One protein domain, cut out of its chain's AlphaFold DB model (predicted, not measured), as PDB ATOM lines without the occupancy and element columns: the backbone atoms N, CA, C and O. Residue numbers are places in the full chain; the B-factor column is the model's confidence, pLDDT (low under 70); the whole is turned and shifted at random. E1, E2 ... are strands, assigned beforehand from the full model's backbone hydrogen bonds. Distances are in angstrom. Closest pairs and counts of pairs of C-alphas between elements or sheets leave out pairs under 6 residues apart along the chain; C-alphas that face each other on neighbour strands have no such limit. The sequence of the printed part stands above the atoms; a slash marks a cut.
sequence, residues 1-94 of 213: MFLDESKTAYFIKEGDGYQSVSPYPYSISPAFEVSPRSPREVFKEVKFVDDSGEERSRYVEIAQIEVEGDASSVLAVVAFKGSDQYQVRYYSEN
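This is residues 1 to 94 of the 213 residues of an uncharacterized protein of Puniceicoccaceae bacterium (UniProt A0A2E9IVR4). Two antiparallel sheets lie partly face to face as a sandwich: a strongly twisted one, ordered E2, E1, E3, E4, and the hairpin E5 and E6, crossing it. The turn of the long hairpin E3 and E4 reaches out at one end. The 94 printed residues have six named strands, E1 to E6, and no named helix: all strand, compact, radius of gyration of the C-alphas 13.9 A, spans 46 by 33 by 19 A.

Hairpins join E1, residues 10 to 14, to E2, 17 to 22; E3, 39 to 49, to E4, 55 to 66; and E5, 73 to 82, to E6, 85 to 92. Within hydrogen-bond range are N 12 and O 19, 2.9 A, N 11 and O 43, 2.8 A, N 44 and O 60, 2.8 A, and N 77 and O 89, 2.8 A. E4 bends by 50 degrees at residue 63. The closest C-alphas of E4 and E6, Ile 62 and Tyr 86, are 6.5 A apart.

E1 begins at C-alpha 10 (300.056, 170.752, 181.176); E6 ends at C-alpha 92 (315.220, 160.716, 176.327). E3 spans 31.7 A, E4 32.5 A.

The printed part has no cut. The link E2 to E3 is long. Residues 1 to 8, 22 to 30 and 82 are under pLDDT 70.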
ATOM      1  N   MET A   1     295.505 182.955 164.028       26.42
ATOM      2  CA  MET A   1     296.277 181.878 164.681       26.42
ATOM      3  C   MET A   1     296.666 182.407 166.052       26.42
ATOM      4  O   MET A   1     297.558 183.236 166.130       26.42
ATOM      5  N   PHE A   2     295.889 182.079 167.084       23.38
ATOM      6  CA  PHE A   2     296.085 182.581 168.450       23.38
ATOM      7  C   PHE A   2     297.082 181.677 169.155       23.38
ATOM      8  O   PHE A   2     296.806 180.495 169.211       23.38
ATOM      9  N   LEU A   3     298.214 182.178 169.649       27.73
ATOM     10  CA  LEU A   3     299.000 181.423 170.623       27.73
ATOM     11  C   LEU A   3     298.182 181.334 171.909       27.73
ATOM     12  O   LEU A   3     297.684 182.344 172.403       27.73
ATOM     13  N   ASP A   4     298.049 180.133 172.441       37.00
ATOM     14  CA  ASP A   4     297.568 179.947 173.794       37.00
ATOM     15  C   ASP A   4     298.691 180.301 174.781       37.00
ATOM     16  O   ASP A   4     299.475 179.453 175.183       37.00
ATOM     17  N   GLU A   5     298.811 181.585 175.117       42.25
ATOM     18  CA  GLU A   5     299.744 182.101 176.135       42.25
ATOM     19  C   GLU A   5     299.140 182.016 177.552       42.25
ATOM     20  O   GLU A   5     299.610 182.675 178.481       42.25
ATOM     21  N   SER A   6     298.062 181.241 177.738       46.62
ATOM     22  CA  SER A   6     297.469 181.087 179.061       46.62
ATOM     23  C   SER A   6     298.470 180.418 180.003       46.62
ATOM     24  O   SER A   6     299.101 179.417 179.660       46.62
ATOM     25  N   LYS A   7     298.608 180.973 181.215       51.97
ATOM     26  CA  LYS A   7     299.373 180.385 182.326       51.97
ATOM     27  C   LYS A   7     298.646 179.158 182.883       51.97
ATOM     28  O   LYS A   7     298.241 179.141 184.043       51.97
ATOM     29  N   THR A   8     298.379 178.181 182.030       61.84
ATOM     30  CA  THR A   8     297.753 176.929 182.425       61.84
ATOM     31  C   THR A   8     298.741 175.801 182.229       61.84
ATOM     32  O   THR A   8     299.368 175.672 181.177       61.84
ATOM     33  N   ALA A   9     298.915 175.016 183.287       74.56
ATOM     34  CA  ALA A   9     299.859 173.925 183.274       74.56
ATOM     35  C   ALA A   9     299.312 172.741 182.458       74.56
ATOM     36  O   ALA A   9     298.105 172.523 182.311       74.56
ATOM     37  N   TYR A  10     300.243 171.980 181.915       79.56
ATOM     38  CA  TYR A  10     300.056 170.752 181.176       79.56
ATOM     39  C   TYR A  10     300.476 169.603 182.068       79.56
ATOM     40  O   TYR A  10     301.470 169.698 182.788       79.56
ATOM     41  N   PHE A  11     299.740 168.509 181.992       82.75
ATOM     42  CA  PHE A  11     299.878 167.381 182.888       82.75
ATOM     43  C   PHE A  11     299.863 166.075 182.112       82.75
ATOM     44  O   PHE A  11     299.253 165.986 181.054       82.75
ATOM     45  N   ILE A  12     300.484 165.046 182.664       81.62
ATOM     46  CA  ILE A  12     300.246 163.655 182.279       81.62
ATOM     47  C   ILE A  12     299.484 162.964 183.394       81.62
ATOM     48  O   ILE A  12     299.649 163.299 184.568       81.62
ATOM     49  N   LYS A  13     298.658 161.987 183.032       79.31
ATOM     50  CA  LYS A  13     298.007 161.130 184.018       79.31
ATOM     51  C   LYS A  13     298.932 159.980 184.421       79.31
ATOM     52  O   LYS A  13     299.442 159.250 183.570       79.31
ATOM     53  N   GLU A  14     299.123 159.826 185.725       73.69
ATOM     54  CA  GLU A  14     299.981 158.827 186.362       73.69
ATOM     55  C   GLU A  14     299.176 158.117 187.459       73.69
ATOM     56  O   GLU A  14     298.933 158.673 188.532       73.69
ATOM     57  N   GLY A  15     298.705 156.896 187.182       73.62
ATOM     58  CA  GLY A  15     297.777 156.196 188.075       73.62
ATOM     59  C   GLY A  15     296.493 157.005 188.303       73.62
ATOM     60  O   GLY A  15     295.783 157.330 187.347       73.62
ATOM     61  N   ASP A  16     296.223 157.349 189.566       73.56
ATOM     62  CA  ASP A  16     295.081 158.181 189.976       73.56
ATOM     63  C   ASP A  16     295.401 159.692 190.006       73.56
ATOM     64  O   ASP A  16     294.522 160.507 190.293       73.56
ATOM     65  N   GLY A  17     296.652 160.079 189.735       79.19
ATOM     66  CA  GLY A  17     297.144 161.452 189.842       79.19
ATOM     67  C   GLY A  17     297.480 162.116 188.505       79.19
ATOM     68  O   GLY A  17     297.490 161.487 187.446       79.19
ATOM     69  N   TYR A  18     297.785 163.413 188.580       80.44
ATOM     70  CA  TYR A  18     298.299 164.216 187.471       80.44
ATOM     71  C   TYR A  18     299.686 164.747 187.829       80.44
ATOM     72  O   TYR A  18     299.854 165.391 188.865       80.44
ATOM     73  N   GLN A  19     300.669 164.514 186.964       79.12
ATOM     74  CA  GLN A  19     302.011 165.072 187.092       79.12
ATOM     75  C   GLN A  19     302.182 166.224 186.107       79.12
ATOM     76  O   GLN A  19     301.887 166.074 184.923       79.12
ATOM     77  N   SER A  20     302.656 167.376 186.584       76.38
ATOM     78  CA  SER A  20     302.927 168.529 185.719       76.38
ATOM     79  C   SER A  20     304.081 168.220 184.765       76.38
ATOM     80  O   SER A  20     305.166 167.838 185.201       76.38
ATOM     81  N   VAL A  21     303.841 168.403 183.469       72.06
ATOM     82  CA  VAL A  21     304.846 168.267 182.408       72.06
ATOM     83  C   VAL A  21     305.222 169.599 181.788       72.06
ATOM     84  O   VAL A  21     306.267 169.706 181.171       72.06
ATOM     85  N   SER A  22     304.406 170.639 181.914       69.25
ATOM     86  CA  SER A  22     304.819 171.951 181.430       69.25
ATOM     87  C   SER A  22     303.973 173.043 182.064       69.25
ATOM     88  O   SER A  22     302.759 172.939 182.020       69.25
ATOM     89  N   PRO A  23     304.537 174.113 182.628       63.44
ATOM     90  CA  PRO A  23     303.736 175.226 183.141       63.44
ATOM     91  C   PRO A  23     303.140 176.134 182.042       63.44
ATOM     92  O   PRO A  23     302.200 176.878 182.313       63.44
ATOM     93  N   TYR A  24     303.678 176.094 180.818       67.62
ATOM     94  CA  TYR A  24     303.239 176.880 179.652       67.62
ATOM     95  C   TYR A  24     303.616 176.162 178.350       67.62
ATOM     96  O   TYR A  24     304.482 175.283 178.364       67.62
ATOM     97  N   PRO A  25     303.003 176.486 177.200       62.19
ATOM     98  CA  PRO A  25     303.447 175.882 175.955       62.19
ATOM     99  C   PRO A  25     304.906 176.255 175.670       62.19
ATOM    100  O   PRO A  25     305.355 177.357 175.968       62.19
ATOM    101  N   TYR A  26     305.632 175.317 175.072       63.97
ATOM    102  CA  TYR A  26     307.056 175.373 174.752       63.97
ATOM    103  C   TYR A  26     308.017 175.283 175.945       63.97
ATOM    104  O   TYR A  26     309.222 175.276 175.703       63.97
ATOM    105  N   SER A  27     307.542 175.140 177.190       66.75
ATOM    106  CA  SER A  27     308.447 174.766 178.286       66.75
ATOM    107  C   SER A  27     308.929 173.325 178.133       66.75
ATOM    108  O   SER A  27     308.230 172.474 177.575       66.75
ATOM    109  N   ILE A  28     310.131 173.069 178.646       67.06
ATOM    110  CA  ILE A  28     310.640 171.715 178.843       67.06
ATOM    111  C   ILE A  28     310.254 171.292 180.257       67.06
ATOM    112  O   ILE A  28     310.517 172.020 181.216       67.06
ATOM    113  N   SER A  29     309.650 170.116 180.377       65.88
ATOM    114  CA  SER A  29     309.339 169.513 181.667       65.88
ATOM    115  C   SER A  29     310.602 169.291 182.503       65.88
ATOM    116  O   SER A  29     311.685 169.067 181.954       65.88
ATOM    117  N   PRO A  30     310.486 169.216 183.835       66.81
ATOM    118  CA  PRO A  30     311.426 168.418 184.607       66.81
ATOM    119  C   PRO A  30     311.472 166.984 184.063       66.81
ATOM    120  O   PRO A  30     310.485 166.499 183.510       66.81
ATOM    121  N   ALA A  31     312.601 166.311 184.254       71.31
ATOM    122  CA  ALA A  31     312.715 164.871 184.073       71.31
ATOM    123  C   ALA A  31     311.583 164.133 184.793       71.31
ATOM    124  O   ALA A  31     311.294 164.432 185.957       71.31
ATOM    125  N   PHE A  32     310.965 163.161 184.130       71.19
ATOM    126  CA  PHE A  32     310.043 162.253 184.793       71.19
ATOM    127  C   PHE A  32     310.157 160.834 184.269       71.19
ATOM    128  O   PHE A  32     310.476 160.595 183.100       71.19
ATOM    129  N   GLU A  33     309.885 159.900 185.175       80.12
ATOM    130  CA  GLU A  33     309.918 158.485 184.868       80.12
ATOM    131  C   GLU A  33     308.748 158.110 183.971       80.12
ATOM    132  O   GLU A  33     307.617 158.558 184.152       80.12
ATOM    133  N   VAL A  34     309.020 157.259 182.993       76.12
ATOM    134  CA  VAL A  34     307.999 156.751 182.087       76.12
ATOM    135  C   VAL A  34     308.159 155.257 181.922       76.12
ATOM    136  O   VAL A  34     309.258 154.721 181.819       76.12
ATOM    137  N   SER A  35     307.023 154.569 181.880       78.31
ATOM    138  CA  SER A  35     306.983 153.184 181.422       78.31
ATOM    139  C   SER A  35     307.195 153.172 179.905       78.31
ATOM    140  O   SER A  35     306.382 153.783 179.200       78.31
ATOM    141  N   PRO A  36     308.237 152.493 179.391       72.19
ATOM    142  CA  PRO A  36     308.504 152.440 177.959       72.19
ATOM    143  C   PRO A  36     307.285 151.962 177.168       72.19
ATOM    144  O   PRO A  36     306.561 151.068 177.624       72.19
ATOM    145  N   ARG A  37     307.066 152.541 175.979       70.31
ATOM    146  CA  ARG A  37     306.040 152.101 175.007       70.31
ATOM    147  C   ARG A  37     304.611 152.068 175.552       70.31
ATOM    148  O   ARG A  37     303.763 151.302 175.098       70.31
ATOM    149  N   SER A  38     304.345 152.862 176.586       73.25
ATOM    150  CA  SER A  38     303.007 153.012 177.146       73.25
ATOM    151  C   SER A  38     302.404 154.319 176.637       73.25
ATOM    152  O   SER A  38     303.031 155.366 176.818       73.25
ATOM    153  N   PRO A  39     301.211 154.296 176.015       77.19
ATOM    154  CA  PRO A  39     300.546 155.518 175.600       77.19
ATOM    155  C   PRO A  39     300.224 156.373 176.828       77.19
ATOM    156  O   PRO A  39     299.765 155.874 177.857       77.19
ATOM    157  N   ARG A  40     300.477 157.674 176.711       80.56
ATOM    158  CA  ARG A  40     300.254 158.681 177.743       80.56
ATOM    159  C   ARG A  40     299.279 159.723 177.234       80.56
ATOM    160  O   ARG A  40     299.435 160.265 176.142       80.56
ATOM    161  N   GLU A  41     298.278 159.990 178.053       87.25
ATOM    162  CA  GLU A  41     297.335 161.081 177.863       87.25
ATOM    163  C   GLU A  41     297.948 162.348 178.465       87.25
ATOM    164  O   GLU A  41     298.360 162.369 179.631       87.25
ATOM    165  N   VAL A  42     298.026 163.397 177.654       85.31
ATOM    166  CA  VAL A  42     298.440 164.733 178.068       85.31
ATOM    167  C   VAL A  42     297.198 165.581 178.227       85.31
ATOM    168  O   VAL A  42     296.353 165.657 177.336       85.31
ATOM    169  N   PHE A  43     297.117 166.257 179.359       87.31
ATOM    170  CA  PHE A  43     296.021 167.110 179.753       87.31
ATOM    171  C   PHE A  43     296.487 168.552 179.845       87.31
ATOM    172  O   PHE A  43     297.620 168.836 180.223       87.31
ATOM    173  N   LYS A  44     295.579 169.472 179.560       85.31
ATOM    174  CA  LYS A  44     295.709 170.884 179.889       85.31
ATOM    175  C   LYS A  44     294.779 171.198 181.055       85.31
ATOM    176  O   LYS A  44     293.606 170.817 181.031       85.31
ATOM    177  N   GLU A  45     295.289 171.886 182.067       86.44
ATOM    178  CA  GLU A  45     294.454 172.439 183.127       86.44
ATOM    179  C   GLU A  45     293.671 173.642 182.597       86.44
ATOM    180  O   GLU A  45     294.209 174.556 181.986       86.44
ATOM    181  N   VAL A  46     292.370 173.661 182.832       84.62
ATOM    182  CA  VAL A  46     291.495 174.778 182.504       84.62
ATOM    183  C   VAL A  46     290.867 175.247 183.800       84.62
ATOM    184  O   VAL A  46     290.093 174.520 184.425       84.62
ATOM    185  N   LYS A  47     291.217 176.467 184.199       84.38
ATOM    186  CA  LYS A  47     290.633 177.132 185.359       84.38
ATOM    187  C   LYS A  47     289.306 177.774 184.976       84.38
ATOM    188  O   LYS A  47     289.202 178.410 183.927       84.38
ATOM    189  N   PHE A  48     288.301 177.608 185.820       84.25
ATOM    190  CA  PHE A  48     286.977 178.195 185.654       84.25
ATOM    191  C   PHE A  48     286.415 178.613 187.010       84.25
ATOM    192  O   PHE A  48     286.809 178.080 188.042       84.25
ATOM    193  N   VAL A  49     285.494 179.570 187.004       89.00
ATOM    194  CA  VAL A  49     284.736 179.956 188.196       89.00
ATOM    195  C   VAL A  49     283.399 179.230 188.134       89.00
ATOM    196  O   VAL A  49     282.722 179.297 187.106       89.00
ATOM    197  N   ASP A  50     283.055 178.484 189.178       89.19
ATOM    198  CA  ASP A  50     281.779 177.771 189.241       89.19
ATOM    199  C   ASP A  50     280.610 178.697 189.639       89.19
ATOM    200  O   ASP A  50     280.792 179.883 189.924       89.19
ATOM    201  N   ASP A  51     279.390 178.152 189.683       89.25
ATOM    202  CA  ASP A  51     278.181 178.908 190.049       89.25
ATOM    203  C   ASP A  51     278.220 179.473 191.485       89.25
ATOM    204  O   ASP A  51     277.422 180.348 191.827       89.25
ATOM    205  N   SER A  52     279.135 178.989 192.333       89.75
ATOM    206  CA  SER A  52     279.348 179.486 193.696       89.75
ATOM    207  C   SER A  52     280.372 180.624 193.778       89.75
ATOM    208  O   SER A  52     280.517 181.242 194.833       89.75
ATOM    209  N   GLY A  53     281.039 180.952 192.667       88.94
ATOM    210  CA  GLY A  53     282.100 181.956 192.624       88.94
ATOM    211  C   GLY A  53     283.480 181.419 193.013       88.94
ATOM    212  O   GLY A  53     284.414 182.209 193.133       88.94
ATOM    213  N   GLU A  54     283.630 180.104 193.205       90.00
ATOM    214  CA  GLU A  54     284.908 179.473 193.536       90.00
ATOM    215  C   GLU A  54     285.702 179.132 192.267       90.00
ATOM    216  O   GLU A  54     285.156 178.614 191.289       90.00
ATOM    217  N   GLU A  55     287.015 179.393 192.282       89.62
ATOM    218  CA  GLU A  55     287.922 178.953 191.217       89.62
ATOM    219  C   GLU A  55     288.148 177.439 191.323       89.62
ATOM    220  O   GLU A  55     288.611 176.925 192.343       89.62
ATOM    221  N   ARG A  56     287.838 176.720 190.245       87.38
ATOM    222  CA  ARG A  56     288.055 175.282 190.097       87.38
ATOM    223  C   ARG A  56     288.886 174.983 188.859       87.38
ATOM    224  O   ARG A  56     288.908 175.747 187.897       87.38
ATOM    225  N   SER A  57     289.519 173.815 188.869       86.88
ATOM    226  CA  SER A  57     290.304 173.305 187.747       86.88
ATOM    227  C   SER A  57     289.628 172.095 187.115       86.88
ATOM    228  O   SER A  57     289.135 171.201 187.805       86.88
ATOM    229  N   ARG A  58     289.630 172.045 185.783       87.38
ATOM    230  CA  ARG A  58     289.283 170.863 184.990       87.38
ATOM    231  C   ARG A  58     290.481 170.472 184.137       87.38
ATOM    232  O   ARG A  58     291.077 171.325 183.498       87.38
ATOM    233  N   TYR A  59     290.771 169.181 184.061       87.00
ATOM    234  CA  TYR A  59     291.782 168.644 183.155       87.00
ATOM    235  C   TYR A  59     291.109 168.213 181.851       87.00
ATOM    236  O   TYR A  59     290.147 167.441 181.863       87.00
ATOM    237  N   VAL A  60     291.572 168.762 180.731       86.88
ATOM    238  CA  VAL A  60     291.074 168.452 179.386       86.88
ATOM    239  C   VAL A  60     292.179 167.733 178.634       86.88
ATOM    240  O   VAL A  60     293.278 168.267 178.531       86.88
ATOM    241  N   GLU A  61     291.909 166.532 178.135       88.00
ATOM    242  CA  GLU A  61     292.866 165.805 177.301       88.00
ATOM    243  C   GLU A  61     293.119 166.582 176.004       88.00
ATOM    244  O   GLU A  61     292.180 167.025 175.341       88.00
ATOM    245  N   ILE A  62     294.391 166.771 175.665       83.69
ATOM    246  CA  ILE A  62     294.838 167.534 174.494       83.69
ATOM    247  C   ILE A  62     295.666 166.704 173.514       83.69
ATOM    248  O   ILE A  62     295.826 167.103 172.361       83.69
ATOM    249  N   ALA A  63     296.222 165.576 173.962       84.12
ATOM    250  CA  ALA A  63     296.985 164.664 173.125       84.12
ATOM    251  C   ALA A  63     297.095 163.287 173.783       84.12
ATOM    252  O   ALA A  63     297.185 163.186 175.004       84.12
ATOM    253  N   GLN A  64     297.205 162.250 172.957       83.00
ATOM    254  CA  GLN A  64     297.673 160.934 173.367       83.00
ATOM    255  C   GLN A  64     298.945 160.618 172.588       83.00
ATOM    256  O   GLN A  64     298.990 160.775 171.366       83.00
ATOM    257  N   ILE A  65     299.989 160.218 173.297       78.56
ATOM    258  CA  ILE A  65     301.326 160.053 172.734       78.56
ATOM    259  C   ILE A  65     302.007 158.845 173.338       78.56
ATOM    260  O   ILE A  65     301.885 158.570 174.527       78.56
ATOM    261  N   GLU A  66     302.748 158.128 172.513       79.94
ATOM    262  CA  GLU A  66     303.587 157.034 172.966       79.94
ATOM    263  C   GLU A  66     305.015 157.552 173.110       79.94
ATOM    264  O   GLU A  66     305.545 158.209 172.211       79.94
ATOM    265  N   VAL A  67     305.628 157.296 174.264       76.25
ATOM    266  CA  VAL A  67     307.061 157.532 174.418       76.25
ATOM    267  C   VAL A  67     307.778 156.424 173.656       76.25
ATOM    268  O   VAL A  67     307.729 155.257 174.052       76.25
ATOM    269  N   GLU A  68     308.408 156.793 172.545       71.50
ATOM    270  CA  GLU A  68     309.200 155.866 171.742       71.50
ATOM    271  C   GLU A  68     310.473 155.430 172.485       71.50
ATOM    272  O   GLU A  68     311.059 156.185 173.262       71.50
ATOM    273  N   GLY A  69     310.926 154.206 172.199       72.38
ATOM    274  CA  GLY A  69     312.171 153.655 172.731       72.38
ATOM    275  C   GLY A  69     312.037 152.978 174.095       72.38
ATOM    276  O   GLY A  69     310.941 152.670 174.565       72.38
ATOM    277  N   ASP A  70     313.194 152.714 174.701       76.00
ATOM    278  CA  ASP A  70     313.327 152.064 176.011       76.00
ATOM    279  C   ASP A  70     313.702 153.089 177.103       76.00
ATOM    280  O   ASP A  70     314.278 152.748 178.136       76.00
ATOM    281  N   ALA A  71     313.393 154.370 176.865       75.06
ATOM    282  CA  ALA A  71     313.619 155.455 177.809       75.06
ATOM    283  C   ALA A  71     312.833 155.236 179.100       75.06
ATOM    284  O   ALA A  71     311.612 155.098 179.072       75.06
ATOM    285  N   SER A  72     313.543 155.224 180.229       76.06
ATOM    286  CA  SER A  72     312.932 155.176 181.559       76.06
ATOM    287  C   SER A  72     312.731 156.566 182.159       76.06
ATOM    288  O   SER A  72     311.954 156.698 183.095       76.06
ATOM    289  N   SER A  73     313.415 157.588 181.628       77.94
ATOM    290  CA  SER A  73     313.249 159.001 181.992       77.94
ATOM    291  C   SER A  73     313.275 159.877 180.747       77.94
ATOM    292  O   SER A  73     314.129 159.700 179.867       77.94
ATOM    293  N   VAL A  74     312.341 160.822 180.668       77.69
ATOM    294  CA  VAL A  74     312.213 161.739 179.533       77.69
ATOM    295  C   VAL A  74     311.931 163.165 179.980       77.69
ATOM    296  O   VAL A  74     311.319 163.421 181.016       77.69
ATOM    297  N   LEU A  75     312.317 164.099 179.117       77.31
ATOM    298  CA  LEU A  75     311.806 165.461 179.106       77.31
ATOM    299  C   LEU A  75     310.646 165.544 178.116       77.31
ATOM    300  O   LEU A  75     310.741 165.005 177.013       77.31
ATOM    301  N   ALA A  76     309.592 166.273 178.457       78.12
ATOM    302  CA  ALA A  76     308.469 166.553 177.577       78.12
ATOM    303  C   ALA A  76     308.448 168.022 177.159       78.12
ATOM    304  O   ALA A  76     308.803 168.915 177.923       78.12
ATOM    305  N   VAL A  77     307.981 168.273 175.941       77.00
ATOM    306  CA  VAL A  77     307.689 169.611 175.428       77.00
ATOM    307  C   VAL A  77     306.318 169.596 174.786       77.00
ATOM    308  O   VAL A  77     306.083 168.827 173.852       77.00
ATOM    309  N   VAL A  78     305.441 170.495 175.226       77.31
ATOM    310  CA  VAL A  78     304.111 170.689 174.638       77.31
ATOM    311  C   VAL A  78     304.103 171.970 173.810       77.31
ATOM    312  O   VAL A  78     304.262 173.058 174.347       77.31
ATOM    313  N   ALA A  79     303.909 171.866 172.500       74.56
ATOM    314  CA  ALA A  79     303.864 172.989 171.569       74.56
ATOM    315  C   ALA A  79     302.444 173.195 171.023       74.56
ATOM    316  O   ALA A  79     301.885 172.308 170.378       74.56
ATOM    317  N   PHE A  80     301.877 174.385 171.214       72.12
ATOM    318  CA  PHE A  80     300.560 174.733 170.679       72.12
ATOM    319  C   PHE A  80     300.636 175.113 169.188       72.12
ATOM    320  O   PHE A  80     301.370 176.030 168.813       72.12
ATOM    321  N   LYS A  81     299.871 174.435 168.325       71.19
ATOM    322  CA  LYS A  81     299.911 174.601 166.859       71.19
ATOM    323  C   LYS A  81     298.765 175.436 166.277       71.19
ATOM    324  O   LYS A  81     298.823 175.776 165.097       71.19
ATOM    325  N   GLY A  82     297.774 175.833 167.077       68.50
ATOM    326  CA  GLY A  82     296.563 176.512 166.595       68.50
ATOM    327  C   GLY A  82     295.337 175.608 166.637       68.50
ATOM    328  O   GLY A  82     295.474 174.394 166.590       68.50
ATOM    329  N   SER A  83     294.142 176.205 166.703       70.94
ATOM    330  CA  SER A  83     292.853 175.492 166.594       70.94
ATOM    331  C   SER A  83     292.748 174.249 167.491       70.94
ATOM    332  O   SER A  83     292.376 173.181 167.014       70.94
ATOM    333  N   ASP A  84     293.148 174.379 168.760       70.31
ATOM    334  CA  ASP A  84     293.176 173.293 169.754       70.31
ATOM    335  C   ASP A  84     294.077 172.095 169.402       70.31
ATOM    336  O   ASP A  84     293.973 171.031 170.005       70.31
ATOM    337  N   GLN A  85     295.003 172.259 168.456       75.38
ATOM    338  CA  GLN A  85     296.008 171.252 168.135       75.38
ATOM    339  C   GLN A  85     297.276 171.469 168.955       75.38
ATOM    340  O   GLN A  85     297.874 172.551 168.948       75.38
ATOM    341  N   TYR A  86     297.729 170.400 169.603       77.75
ATOM    342  CA  TYR A  86     298.959 170.367 170.379       77.75
ATOM    343  C   TYR A  86     299.902 169.330 169.779       77.75
ATOM    344  O   TYR A  86     299.500 168.237 169.391       77.75
ATOM    345  N   GLN A  87     301.177 169.683 169.691       79.19
ATOM    346  CA  GLN A  87     302.249 168.752 169.383       79.19
ATOM    347  C   GLN A  87     303.036 168.516 170.659       79.19
ATOM    348  O   GLN A  87     303.633 169.448 171.188       79.19
ATOM    349  N   VAL A  88     303.085 167.272 171.113       79.75
ATOM    350  CA  VAL A  88     303.916 166.897 172.253       79.75
ATOM    351  C   VAL A  88     305.116 166.107 171.757       79.75
ATOM    352  O   VAL A  88     305.008 165.320 170.817       79.75
ATOM    353  N   ARG A  89     306.278 166.370 172.346       80.62
ATOM    354  CA  ARG A  89     307.541 165.712 172.017       80.62
ATOM    355  C   ARG A  89     308.220 165.261 173.290       80.62
ATOM    356  O   ARG A  89     308.179 165.985 174.282       80.62
ATOM    357  N   TYR A  90     308.895 164.124 173.201       81.38
ATOM    358  CA  TYR A  90     309.726 163.599 174.268       81.38
ATOM    359  C   TYR A  90     311.186 163.571 173.859       81.38
ATOM    360  O   TYR A  90     311.514 163.341 172.695       81.38
ATOM    361  N   TYR A  91     312.053 163.787 174.835       80.12
ATOM    362  CA  TYR A  91     313.488 163.687 174.671       80.12
ATOM    363  C   TYR A  91     314.045 162.809 175.782       80.12
ATOM    364  O   TYR A  91     313.976 163.176 176.952       80.12
ATOM    365  N   SER A  92     314.602 161.662 175.398       81.31
ATOM    366  CA  SER A  92     315.220 160.716 176.327       81.31
ATOM    367  C   SER A  92     316.366 161.360 177.103       81.31
ATOM    368  O   SER A  92     317.148 162.156 176.555       81.31
ATOM    369  N   GLU A  93     316.457 161.004 178.379       76.94
ATOM    370  CA  GLU A  93     317.580 161.323 179.258       76.94
ATOM    371  C   GLU A  93     318.507 160.126 179.487       76.94
ATOM    372  O   GLU A  93     319.458 160.229 180.268       76.94
ATOM    373  N   ASN A  94     318.267 159.001 178.808       83.12
ATOM    374  CA  ASN A  94     319.186 157.871 178.826       83.12
ATOM    375  C   ASN A  94     320.568 158.312 178.339       83.12
ATOM    376  O   ASN A  94     320.678 159.042 177.355       83.12
TER     377      ASN A  94